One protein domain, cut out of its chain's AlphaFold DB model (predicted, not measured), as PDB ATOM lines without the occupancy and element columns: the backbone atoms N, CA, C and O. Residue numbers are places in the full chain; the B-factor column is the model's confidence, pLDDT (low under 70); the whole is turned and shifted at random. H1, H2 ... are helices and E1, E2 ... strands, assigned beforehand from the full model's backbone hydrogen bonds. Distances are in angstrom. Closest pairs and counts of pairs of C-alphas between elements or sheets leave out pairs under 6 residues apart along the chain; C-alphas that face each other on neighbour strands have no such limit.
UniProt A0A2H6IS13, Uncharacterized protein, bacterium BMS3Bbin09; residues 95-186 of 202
ATOM      1  N   SER A  95     160.506 160.098  91.672       89.12
ATOM      2  CA  SER A  95     161.478 160.657  90.740       89.12
ATOM      3  C   SER A  95     161.796 162.101  91.100       89.12
ATOM      4  O   SER A  95     161.036 162.783  91.792       89.12
ATOM      5  N   CYS A  96     162.957 162.564  90.653       90.75
ATOM      6  CA  CYS A  96     163.368 163.943  90.807       90.75
ATOM      7  C   CYS A  96     162.423 164.862  90.029       90.75
ATOM      8  O   CYS A  96     162.251 164.696  88.822       90.75
ATOM      9  N   SER A  97     161.904 165.893  90.690       92.44
ATOM     10  CA  SER A  97     160.976 166.862  90.094       92.44
ATOM     11  C   SER A  97     161.561 167.675  88.929       92.44
ATOM     12  O   SER A  97     160.814 168.277  88.164       92.44
ATOM     13  N   VAL A  98     162.890 167.704  88.772       89.88
ATOM     14  CA  VAL A  98     163.580 168.501  87.743       89.88
ATOM     15  C   VAL A  98     163.997 167.663  86.533       89.88
ATOM     16  O   VAL A  98     163.878 168.126  85.404       89.88
ATOM     17  N   CYS A  99     164.533 166.461  86.757       88.25
ATOM     18  CA  CYS A  99     165.141 165.648  85.696       88.25
ATOM     19  C   CYS A  99     164.570 164.230  85.581       88.25
ATOM     20  O   CYS A  99     165.084 163.441  84.794       88.25
ATOM     21  N   SER A 100     163.570 163.883  86.395       87.06
ATOM     22  CA  SER A 100     162.941 162.556  86.445       87.06
ATOM     23  C   SER A 100     163.880 161.386  86.772       87.06
ATOM     24  O   SER A 100     163.450 160.237  86.747       87.06
ATOM     25  N   SER A 101     165.144 161.648  87.136       84.50
ATOM     26  CA  SER A 101     166.048 160.625  87.678       84.50
ATOM     27  C   SER A 101     165.443 160.009  88.935       84.50
ATOM     28  O   SER A 101     164.752 160.691  89.687       84.50
ATOM     29  N   ILE A 102     165.733 158.735  89.177       83.44
ATOM     30  CA  ILE A 102     165.329 158.011  90.389       83.44
ATOM     31  C   ILE A 102     166.495 157.797  91.362       83.44
ATOM     32  O   ILE A 102     166.394 157.042  92.328       83.44
ATOM     33  N   ASP A 103     167.627 158.437  91.087       81.81
ATOM     34  CA  ASP A 103     168.890 158.138  91.740       81.81
ATOM     35  C   ASP A 103     169.176 159.080  92.895       81.81
ATOM     36  O   ASP A 103     169.061 160.302  92.765       81.81
ATOM     37  N   ASP A 104     169.624 158.496  94.011       83.69
ATOM     38  CA  ASP A 104     170.057 159.239  95.200       83.69
ATOM     39  C   ASP A 104     169.054 160.333  95.605       83.69
ATOM     40  O   ASP A 104     169.397 161.491  95.879       83.69
ATOM     41  N   LEU A 105     167.771 159.972  95.564       90.19
ATOM     42  CA  LEU A 105     166.705 160.927  95.775       90.19
ATOM     43  C   LEU A 105     166.628 161.337  97.236       90.19
ATOM     44  O   LEU A 105     166.686 160.520  98.158       90.19
ATOM     45  N   HIS A 106     166.457 162.632  97.430       93.81
ATOM     46  CA  HIS A 106     166.287 163.231  98.734       93.81
ATOM     47  C   HIS A 106     165.054 164.114  98.725       93.81
ATOM     48  O   HIS A 106     164.818 164.863  97.774       93.81
ATOM     49  N   PHE A 107     164.328 164.078  99.832       95.38
ATOM     50  CA  PHE A 107     163.466 165.181 100.201       95.38
ATOM     51  C   PHE A 107     164.336 166.407 100.456       95.38
ATOM     52  O   PHE A 107     165.362 166.323 101.144       95.38
ATOM     53  N   VAL A 108     163.929 167.538  99.900       95.25
ATOM     54  CA  VAL A 108     164.591 168.815 100.106       95.25
ATOM     55  C   VAL A 108     163.601 169.887 100.506       95.25
ATOM     56  O   VAL A 108     162.494 169.978  99.981       95.25
ATOM     57  N   GLU A 109     164.053 170.730 101.418       95.12
ATOM     58  CA  GLU A 109     163.430 172.007 101.717       95.12
ATOM     59  C   GLU A 109     164.171 173.095 100.947       95.12
ATOM     60  O   GLU A 109     165.390 173.239 101.093       95.12
ATOM     61  N   VAL A 110     163.432 173.856 100.147       92.94
ATOM     62  CA  VAL A 110     163.972 174.927  99.316       92.94
ATOM     63  C   VAL A 110     163.503 176.272  99.860       92.94
ATOM     64  O   VAL A 110     162.302 176.515  99.985       92.94
ATOM     65  N   HIS A 111     164.466 177.143 100.158       89.50
ATOM     66  CA  HIS A 111     164.283 178.558 100.473       89.50
ATOM     67  C   HIS A 111     164.871 179.384  99.331       89.50
ATOM     68  O   HIS A 111     166.072 179.648  99.285       89.50
ATOM     69  N   ASP A 112     164.022 179.758  98.381       82.12
ATOM     70  CA  ASP A 112     164.368 180.727  97.336       82.12
ATOM     71  C   ASP A 112     163.383 181.908  97.416       82.12
ATOM     72  O   ASP A 112     163.208 182.503  98.479       82.12
ATOM     73  N   LYS A 113     162.678 182.235  96.328       81.69
ATOM     74  CA  LYS A 113     161.586 183.222  96.328       81.69
ATOM     75  C   LYS A 113     160.349 182.734  97.070       81.69
ATOM     76  O   LYS A 113     159.544 183.533  97.537       81.69
ATOM     77  N   GLU A 114     160.196 181.420  97.127       86.81
ATOM     78  CA  GLU A 114     159.149 180.740  97.863       86.81
ATOM     79  C   GLU A 114     159.785 179.663  98.732       86.81
ATOM     80  O   GLU A 114     160.846 179.125  98.404       86.81
ATOM     81  N   HIS A 115     159.111 179.354  99.833       93.06
ATOM     82  CA  HIS A 115     159.479 178.271 100.727       93.06
ATOM     83  C   HIS A 115     158.599 177.062 100.425       93.06
ATOM     84  O   HIS A 115     157.374 177.141 100.533       93.06
ATOM     85  N   PHE A 116     159.215 175.978  99.953       94.50
ATOM     86  CA  PHE A 116     158.505 174.774  99.521       94.50
ATOM     87  C   PHE A 116     159.360 173.513  99.679       94.50
ATOM     88  O   PHE A 116     160.585 173.580  99.805       94.50
ATOM     89  N   ALA A 117     158.709 172.350  99.647       95.88
ATOM     90  CA  ALA A 117     159.374 171.052  99.604       95.88
ATOM     91  C   ALA A 117     159.333 170.418  98.209       95.88
ATOM     92  O   ALA A 117     158.348 170.546  97.476       95.88
ATOM     93  N   SER A 118     160.404 169.695  97.877       95.50
ATOM     94  CA  SER A 118     160.566 168.973  96.612       95.50
ATOM     95  C   SER A 118     161.378 167.685  96.794       95.50
ATOM     96  O   SER A 118     161.992 167.471  97.843       95.50
ATOM     97  N   ILE A 119     161.404 166.821  95.777       95.25
ATOM     98  CA  ILE A 119     162.305 165.667  95.691       95.25
ATOM     99  C   ILE A 119     163.369 165.925  94.625       95.25
ATOM    100  O   ILE A 119     163.064 166.026  93.434       95.25
ATOM    101  N   TYR A 120     164.640 165.958  95.030       94.06
ATOM    102  CA  TYR A 120     165.774 166.157  94.124       94.06
ATOM    103  C   TYR A 120     166.759 164.983  94.156       94.06
ATOM    104  O   TYR A 120     167.061 164.431  95.215       94.06
ATOM    105  N   CYS A 121     167.314 164.650  92.987       91.25
ATOM    106  CA  CYS A 121     168.482 163.777  92.867       91.25
ATOM    107  C   CYS A 121     169.767 164.510  93.285       91.25
ATOM    108  O   CYS A 121     169.777 165.733  93.467       91.25
ATOM    109  N   SER A 122     170.874 163.776  93.399       89.44
ATOM    110  CA  SER A 122     172.189 164.328  93.767       89.44
ATOM    111  C   SER A 122     172.598 165.557  92.942       89.44
ATOM    112  O   SER A 122     172.972 166.590  93.498       89.44
ATOM    113  N   GLU A 123     172.474 165.487  91.615       90.38
ATOM    114  CA  GLU A 123     172.935 166.557  90.721       90.38
ATOM    115  C   GLU A 123     172.058 167.811  90.818       90.38
ATOM    116  O   GLU A 123     172.568 168.923  90.972       90.38
ATOM    117  N   CYS A 124     170.732 167.649  90.833       91.75
ATOM    118  CA  CYS A 124     169.814 168.777  90.999       91.75
ATOM    119  C   CYS A 124     169.967 169.451  92.371       91.75
ATOM    120  O   CYS A 124     169.855 170.677  92.460       91.75
ATOM    121  N   ARG A 125     170.297 168.687  93.423       92.38
ATOM    122  CA  ARG A 125     170.646 169.247  94.738       92.38
ATOM    123  C   ARG A 125     171.922 170.070  94.703       92.38
ATOM    124  O   ARG A 125     171.934 171.162  95.260       92.38
ATOM    125  N   LYS A 126     172.978 169.590  94.039       90.31
ATOM    126  CA  LYS A 126     174.243 170.337  93.906       90.31
ATOM    127  C   LYS A 126     174.025 171.674  93.198       90.31
ATOM    128  O   LYS A 126     174.486 172.702  93.694       90.31
ATOM    129  N   ILE A 127     173.263 171.668  92.100       90.38
ATOM    130  CA  ILE A 127     172.924 172.877  91.330       90.38
ATOM    131  C   ILE A 127     172.175 173.898  92.200       90.38
ATOM    132  O   ILE A 127     172.440 175.093  92.113       90.38
ATOM    133  N   ARG A 128     171.262 173.434  93.059       87.25
ATOM    134  CA  ARG A 128     170.427 174.283  93.927       87.25
ATOM    135  C   ARG A 128     170.945 174.405  95.361       87.25
ATOM    136  O   ARG A 128     170.208 174.858  96.233       87.25
ATOM    137  N   SER A 129     172.202 174.043  95.609       88.19
ATOM    138  CA  SER A 129     172.777 173.936  96.959       88.19
ATOM    139  C   SER A 129     172.667 175.220  97.785       88.19
ATOM    140  O   SER A 129     172.445 175.141  98.985       88.19
ATOM    141  N   ALA A 130     172.732 176.393  97.148       89.00
ATOM    142  CA  ALA A 130     172.579 177.687  97.817       89.00
ATOM    143  C   ALA A 130     171.166 177.953  98.374       89.00
ATOM    144  O   ALA A 130     171.007 178.810  99.235       89.00
ATOM    145  N   THR A 131     170.156 177.242  97.870       90.94
ATOM    146  CA  THR A 131     168.737 177.407  98.241       90.94
ATOM    147  C   THR A 131     168.183 176.223  99.030       90.94
ATOM    148  O   THR A 131     167.040 176.262  99.465       90.94
ATOM    149  N   VAL A 132     168.949 175.139  99.177       91.50
ATOM    150  CA  VAL A 132     168.511 173.930  99.885       91.50
ATOM    151  C   VAL A 132     168.990 174.000 101.330       91.50
ATOM    152  O   VAL A 132     170.191 173.934 101.588       91.50
ATOM    153  N   ASN A 133     168.051 174.080 102.272       87.25
ATOM    154  CA  ASN A 133     168.368 174.189 103.700       87.25
ATOM    155  C   ASN A 133     168.403 172.817 104.379       87.25
ATOM    156  O   ASN A 133     169.302 172.526 105.165       87.25
ATOM    157  N   THR A 134     167.437 171.965 104.043       90.75
ATOM    158  CA  THR A 134     167.308 170.611 104.583       90.75
ATOM    159  C   THR A 134     167.363 169.614 103.436       90.75
ATOM    160  O   THR A 134     166.707 169.806 102.414       90.75
ATOM    161  N   SER A 135     168.126 168.532 103.598       93.19
ATOM    162  CA  SER A 135     168.174 167.424 102.643       93.19
ATOM    163  C   SER A 135     168.175 166.092 103.384       93.19
ATOM    164  O   SER A 135     169.070 165.826 104.183       93.19
ATOM    165  N   ILE A 136     167.166 165.261 103.125       91.75
ATOM    166  CA  ILE A 136     166.966 163.972 103.796       91.75
ATOM    167  C   ILE A 136     166.853 162.886 102.723       91.75
ATOM    168  O   ILE A 136     165.987 163.009 101.854       91.75
ATOM    169  N   PRO A 137     167.681 161.825 102.756       89.75
ATOM    170  CA  PRO A 137     167.536 160.697 101.840       89.75
ATOM    171  C   PRO A 137     166.129 160.104 101.926       89.75
ATOM    172  O   PRO A 137     165.646 159.806 103.020       89.75
ATOM    173  N   LEU A 138     165.480 159.896 100.780       89.06
ATOM    174  CA  LEU A 138     164.115 159.363 100.731       89.06
ATOM    175  C   LEU A 138     163.929 158.021 101.452       89.06
ATOM    176  O   LEU A 138     162.921 157.884 102.137       89.06
ATOM    177  N   PRO A 139     164.878 157.067 101.404       82.75
ATOM    178  CA  PRO A 139     164.746 155.824 102.163       82.75
ATOM    179  C   PRO A 139     164.689 156.003 103.690       82.75
ATOM    180  O   PRO A 139     164.216 155.122 104.399       82.75
ATOM    181  N   LEU A 140     165.155 157.139 104.218       84.62
ATOM    182  CA  LEU A 140     165.056 157.456 105.648       84.62
ATOM    183  C   LEU A 140     163.746 158.170 105.998       84.62
ATOM    184  O   LEU A 140     163.412 158.319 107.176       84.62
ATOM    185  N   LEU A 141     162.997 158.618 104.990       87.75
ATOM    186  CA  LEU A 141     161.778 159.381 105.162       87.75
ATOM    187  C   LEU A 141     160.574 158.441 105.256       87.75
ATOM    188  O   LEU A 141     160.074 157.907 104.271       87.75
ATOM    189  N   ASN A 142     160.081 158.243 106.475       86.06
ATOM    190  CA  ASN A 142     158.789 157.603 106.699       86.06
ATOM    191  C   ASN A 142     157.679 158.652 106.850       86.06
ATOM    192  O   ASN A 142     157.948 159.841 107.026       86.06
ATOM    193  N   ARG A 143     156.422 158.192 106.837       88.44
ATOM    194  CA  ARG A 143     155.222 159.027 106.996       88.44
ATOM    195  C   ARG A 143     155.346 160.015 108.159       88.44
ATOM    196  O   ARG A 143     155.176 161.215 107.978       88.44
ATOM    197  N   SER A 144     155.682 159.524 109.351       88.38
ATOM    198  CA  SER A 144     155.798 160.354 110.554       88.38
ATOM    199  C   SER A 144     156.922 161.385 110.458       88.38
ATOM    200  O   SER A 144     156.742 162.516 110.908       88.38
ATOM    201  N   LEU A 145     158.067 161.015 109.878       90.75
ATOM    202  CA  LEU A 145     159.192 161.927 109.697       90.75
ATOM    203  C   LEU A 145     158.869 163.012 108.666       90.75
ATOM    204  O   LEU A 145     159.155 164.172 108.939       90.75
ATOM    205  N   LEU A 146     158.224 162.661 107.547       92.62
ATOM    206  CA  LEU A 146     157.767 163.630 106.547       92.62
ATOM    207  C   LEU A 146     156.856 164.678 107.194       92.62
ATOM    208  O   LEU A 146     157.180 165.862 107.156       92.62
ATOM    209  N   TYR A 147     155.784 164.254 107.873       92.31
ATOM    210  CA  TYR A 147     154.883 165.186 108.563       92.31
ATOM    211  C   TYR A 147     155.615 166.059 109.581       92.31
ATOM    212  O   TYR A 147     155.402 167.268 109.633       92.31
ATOM    213  N   ARG A 148     156.511 165.462 110.373       93.06
ATOM    214  CA  ARG A 148     157.257 166.196 111.395       93.06
ATOM    215  C   ARG A 148     158.186 167.244 110.790       93.06
ATOM    216  O   ARG A 148     158.243 168.342 111.328       93.06
ATOM    217  N   VAL A 149     158.883 166.931 109.701       93.19
ATOM    218  CA  VAL A 149     159.759 167.883 109.002       93.19
ATOM    219  C   VAL A 149     158.942 169.031 108.413       93.19
ATOM    220  O   VAL A 149     159.300 170.186 108.626       93.19
ATOM    221  N   LEU A 150     157.811 168.733 107.763       93.50
ATOM    222  CA  LEU A 150     156.915 169.760 107.220       93.50
ATOM    223  C   LEU A 150     156.415 170.714 108.315       93.50
ATOM    224  O   LEU A 150     156.495 171.928 108.154       93.50
ATOM    225  N   THR A 151     155.967 170.175 109.455       93.81
ATOM    226  CA  THR A 151     155.489 170.985 110.586       93.81
ATOM    227  C   THR A 151     156.613 171.761 111.270       93.81
ATOM    228  O   THR A 151     156.444 172.936 111.563       93.81
ATOM    229  N   MET A 152     157.758 171.129 111.546       93.06
ATOM    230  CA  MET A 152     158.859 171.781 112.267       93.06
ATOM    231  C   MET A 152     159.476 172.929 111.473       93.06
ATOM    232  O   MET A 152     159.922 173.904 112.074       93.06
ATOM    233  N   ASN A 153     159.483 172.815 110.146       91.25
ATOM    234  CA  ASN A 153     160.085 173.814 109.279       91.25
ATOM    235  C   ASN A 153     159.059 174.811 108.719       91.25
ATOM    236  O   ASN A 153     159.472 175.718 108.013       91.25
ATOM    237  N   ASN A 154     157.764 174.698 109.051       92.00
ATOM    238  CA  ASN A 154     156.664 175.520 108.516       92.00
ATOM    239  C   ASN A 154     156.545 175.475 106.978       92.00
ATOM    240  O   ASN A 154     156.396 176.505 106.326       92.00
ATOM    241  N   ILE A 155     156.649 174.281 106.388       93.25
ATOM    242  CA  ILE A 155     156.551 174.098 104.935       93.25
ATOM    243  C   ILE A 155     155.088 173.854 104.542       93.25
ATOM    244  O   ILE A 155     154.584 172.741 104.686       93.25
ATOM    245  N   ASP A 156     154.434 174.872 103.981       90.69
ATOM    246  CA  ASP A 156     153.035 174.774 103.526       90.69
ATOM    247  C   ASP A 156     152.903 174.402 102.040       90.69
ATOM    248  O   ASP A 156     151.876 173.880 101.598       90.69
ATOM    249  N   LYS A 157     153.938 174.678 101.240       93.94
ATOM    250  CA  LYS A 157     153.936 174.422  99.796       93.94
ATOM    251  C   LYS A 157     154.674 173.130  99.474       93.94
ATOM    252  O   LYS A 157     155.868 172.998  99.736       93.94
ATOM    253  N   LEU A 158     153.961 172.203  98.846       94.69
ATOM    254  CA  LEU A 158     154.508 170.949  98.337       94.69
ATOM    255  C   LEU A 158     154.425 170.951  96.814       94.69
ATOM    256  O   LEU A 158     153.381 171.303  96.252       94.69
ATOM    257  N   ASP A 159     155.497 170.534  96.153       93.62
ATOM    258  CA  ASP A 159     155.419 170.209  94.735       93.62
ATOM    259  C   ASP A 159     154.747 168.844  94.508       93.62
ATOM    260  O   ASP A 159     154.434 168.102  95.446       93.62
ATOM    261  N   ASP A 160     154.513 168.506  93.243       91.56
ATOM    262  CA  ASP A 160     153.808 167.273  92.899       91.56
ATOM    263  C   ASP A 160     154.623 166.020  93.245       91.56
ATOM    264  O   ASP A 160     154.044 165.015  93.645       91.56
ATOM    265  N   SER A 161     155.961 166.095  93.205       91.81
ATOM    266  CA  SER A 161     156.820 164.965  93.582       91.81
ATOM    267  C   SER A 161     156.639 164.577  95.053       91.81
ATOM    268  O   SER A 161     156.498 163.394  95.373       91.81
ATOM    269  N   VAL A 162     156.564 165.565  95.952       93.19
ATOM    270  CA  VAL A 162     156.355 165.330  97.385       93.19
ATOM    271  C   VAL A 162     154.923 164.892  97.668       93.19
ATOM    272  O   VAL A 162     154.741 163.980  98.470       93.19
ATOM    273  N   LYS A 163     153.916 165.472  96.995       92.94
ATOM    274  CA  LYS A 163     152.512 165.045  97.149       92.94
ATOM    275  C   LYS A 163     152.319 163.585  96.754       92.94
ATOM    276  O   LYS A 163     151.788 162.812  97.544       92.94
ATOM    277  N   THR A 164     152.813 163.191  95.578       89.81
ATOM    278  CA  THR A 164     152.726 161.799  95.120       89.81
ATOM    279  C   THR A 164     153.438 160.859  96.090       89.81
ATOM    280  O   THR A 164     152.898 159.817  96.450       89.81
ATOM    281  N   TYR A 165     154.625 161.232  96.575       90.25
ATOM    282  CA  TYR A 165     155.329 160.412  97.558       90.25
ATOM    283  C   TYR A 165     154.579 160.318  98.898       90.25
ATOM    284  O   TYR A 165     154.533 159.254  99.514       90.25
ATOM    285  N   GLN A 166     153.948 161.404  99.345       91.50
ATOM    286  CA  GLN A 166     153.120 161.408 100.548       91.50
ATOM    287  C   GLN A 166     151.926 160.450 100.414       91.50
ATOM    288  O   GLN A 166     151.698 159.637 101.309       91.50
ATOM    289  N   GLU A 167     151.213 160.484  99.287       89.56
ATOM    290  CA  GLU A 167     150.093 159.576  99.000       89.56
ATOM    291  C   GLU A 167     150.529 158.105  99.010       89.56
ATOM    292  O   GLU A 167     149.825 157.245  99.547       89.56
ATOM    293  N   GLN A 168     151.721 157.809  98.479       84.50
ATOM    294  CA  GLN A 168     152.307 156.467  98.535       84.50
ATOM    295  C   GLN A 168     152.535 156.012  99.987       84.50
ATOM    296  O   GLN A 168     152.164 154.893 100.350       84.50
ATOM    297  N   LEU A 169     153.093 156.883 100.835       86.50
ATOM    298  CA  LEU A 169     153.318 156.589 102.256       86.50
ATOM    299  C   LEU A 169     152.006 156.393 103.035       86.50
ATOM    300  O   LEU A 169     151.933 155.524 103.910       86.50
ATOM    301  N   ASP A 170     150.981 157.194 102.740       86.81
ATOM    302  CA  ASP A 170     149.659 157.103 103.369       86.81
ATOM    303  C   ASP A 170     148.920 155.818 102.963       86.81
ATOM    304  O   ASP A 170     148.319 155.143 103.810       86.81
ATOM    305  N   THR A 171     149.011 155.443 101.685       83.88
ATOM    306  CA  THR A 171     148.397 154.221 101.148       83.88
ATOM    307  C   THR A 171     148.994 152.983 101.808       83.88
ATOM    308  O   THR A 171     148.254 152.153 102.332       83.88
ATOM    309  N   GLU A 172     150.324 152.883 101.880       76.50
ATOM    310  CA  GLU A 172     150.984 151.743 102.524       76.50
ATOM    311  C   GLU A 172     150.617 151.624 104.004       76.50
ATOM    312  O   GLU A 172     150.347 150.525 104.495       76.50
ATOM    313  N   PHE A 173     150.616 152.748 104.727       81.69
ATOM    314  CA  PHE A 173     150.236 152.746 106.132       81.69
ATOM    315  C   PHE A 173     148.826 152.174 106.298       81.69
ATOM    316  O   PHE A 173     148.617 151.287 107.126       81.69
ATOM    317  N   SER A 174     147.887 152.621 105.463       80.50
ATOM    318  CA  SER A 174     146.503 152.141 105.469       80.50
ATOM    319  C   SER A 174     146.421 150.642 105.154       80.50
ATOM    320  O   SER A 174     145.814 149.894 105.922       80.50
ATOM    321  N   SER A 175     147.117 150.167 104.114       78.69
ATOM    322  CA  SER A 175     147.148 148.742 103.751       78.69
ATOM    323  C   SER A 175     147.711 147.854 104.868       78.69
ATOM    324  O   SER A 175     147.129 146.814 105.176       78.69
ATOM    325  N   LYS A 176     148.785 148.282 105.546       78.75
ATOM    326  CA  LYS A 176     149.354 147.543 106.688       78.75
ATOM    327  C   LYS A 176     148.369 147.438 107.856       78.75
ATOM    328  O   LYS A 176     148.276 146.389 108.496       78.75
ATOM    329  N   TRP A 177     147.603 148.496 108.131       74.00
ATOM    330  CA  TRP A 177     146.557 148.456 109.157       74.00
ATOM    331  C   TRP A 177     145.400 147.531 108.782       74.00
ATOM    332  O   TRP A 177     144.906 146.804 109.648       74.00
ATOM    333  N   GLU A 178     145.000 147.504 107.512       79.56
ATOM    334  CA  GLU A 178     143.975 146.577 107.025       79.56
ATOM    335  C   GLU A 178     144.406 145.110 107.141       79.56
ATOM    336  O   GLU A 178     143.604 144.272 107.555       79.56
ATOM    337  N   GLU A 179     145.657 144.779 106.818       80.31
ATOM    338  CA  GLU A 179     146.193 143.419 106.978       80.31
ATOM    339  C   GLU A 179     146.174 142.968 108.444       80.31
ATOM    340  O   GLU A 179     145.746 141.851 108.758       80.31
ATOM    341  N   ILE A 180     146.568 143.854 109.365       74.88
ATOM    342  CA  ILE A 180     146.503 143.589 110.808       74.88
ATOM    343  C   ILE A 180     145.047 143.402 111.256       74.88
ATOM    344  O   ILE A 180     144.755 142.479 112.023       74.88
ATOM    345  N   ALA A 181     144.127 144.243 110.778       73.19
ATOM    346  CA  ALA A 181     142.705 144.146 111.100       73.19
ATOM    347  C   ALA A 181     142.101 142.818 110.611       73.19
ATOM    348  O   ALA A 181     141.440 142.128 111.389       73.19
ATOM    349  N   LYS A 182     142.397 142.409 109.369       75.94
ATOM    350  CA  LYS A 182     141.973 141.122 108.786       75.94
ATOM    351  C   LYS A 182     142.539 139.933 109.567       75.94
ATOM    352  O   LYS A 182     141.809 138.998 109.892       75.94
ATOM    353  N   THR A 183     143.815 140.002 109.948       71.69
ATOM    354  CA  THR A 183     144.463 138.955 110.752       71.69
ATOM    355  C   THR A 183     143.800 138.817 112.124       71.69
ATOM    356  O   THR A 183     143.538 137.699 112.562       71.69
ATOM    357  N   LYS A 184     143.453 139.930 112.787       62.72
ATOM    358  CA  LYS A 184     142.733 139.908 114.071       62.72
ATOM    359  C   LYS A 184     141.301 139.381 113.953       62.72
ATOM    360  O   LYS A 184     140.878 138.643 114.832       62.72
ATOM    361  N   GLN A 185     140.587 139.699 112.873       60.38
ATOM    362  CA  GLN A 185     139.247 139.154 112.616       60.38
ATOM    363  C   GLN A 185     139.266 137.631 112.396       60.38
ATOM    364  O   GLN A 185     138.357 136.946 112.846       60.38
ATOM    365  N   SER A 186     140.317 137.088 111.770       58.56
ATOM    366  CA  SER A 186     140.475 135.635 111.576       58.56
ATOM    367  C   SER A 186     140.928 134.859 112.823       58.56
ATOM    368  O   SER A 186     140.822 133.638 112.847       58.56
TER     369      SER A 186
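Overview. This is residues 95 to 186 of the 202 residues of an uncharacterized protein of bacterium BMS3Bbin09 (UniProt A0A2H6IS13). A small, twisted antiparallel sheet, E2 - E1 - E3, has H2 over one face and short H1 grazing it; long H3 starts at E2, and its residues 174 to 186 stick out as an arm. The 92 printed residues hold E1, E2, H1, E3, H2 and H3, in that order, class mixed. The whole is only just loose, close to compact, with radius of gyration of the C-alphas 15.2 A and spans of 54 by 27 by 19 A.

Along the chain. E1, residues 106 to 111, 15.6 A, begins at C-alpha (166.287, 163.231, 98.734). E2 is 115 to 120, 15.2 A; H1 122 to 127, 8.9 A; E3 132 to 137, 13.4 A; H2 143 to 153, 15.7 A. H3, 160 to 186, 39.1 A, ends at C-alpha (140.475, 135.635, 111.576).

Arrangement. Within hydrogen-bond range are N 108 and O 118 in the hairpin E1 and E2, 2.8 A, and N 107 and O 136 between E1 and E3, 2.8 A. E2, H1 and E3 form a split strand-helix-strand unit, same-way strands with E1 between, its crossover right-handed. H2, height 9.9 A over the sheet, touches H3 in a helical hairpin, closest C-alphas Arg 143 and Leu 169, 5.7 A, at a steep tilt of 41 degrees, opposite ways. In H1, H2 and H3 every O i to N i+4 pair is within range.

Size, cuts and confidence. C-alphas 130 and 186, the farthest apart, are 54.7 A apart. The printed part has no cut and no long link between named elements; residues 184 to 186 have pLDDT under 70.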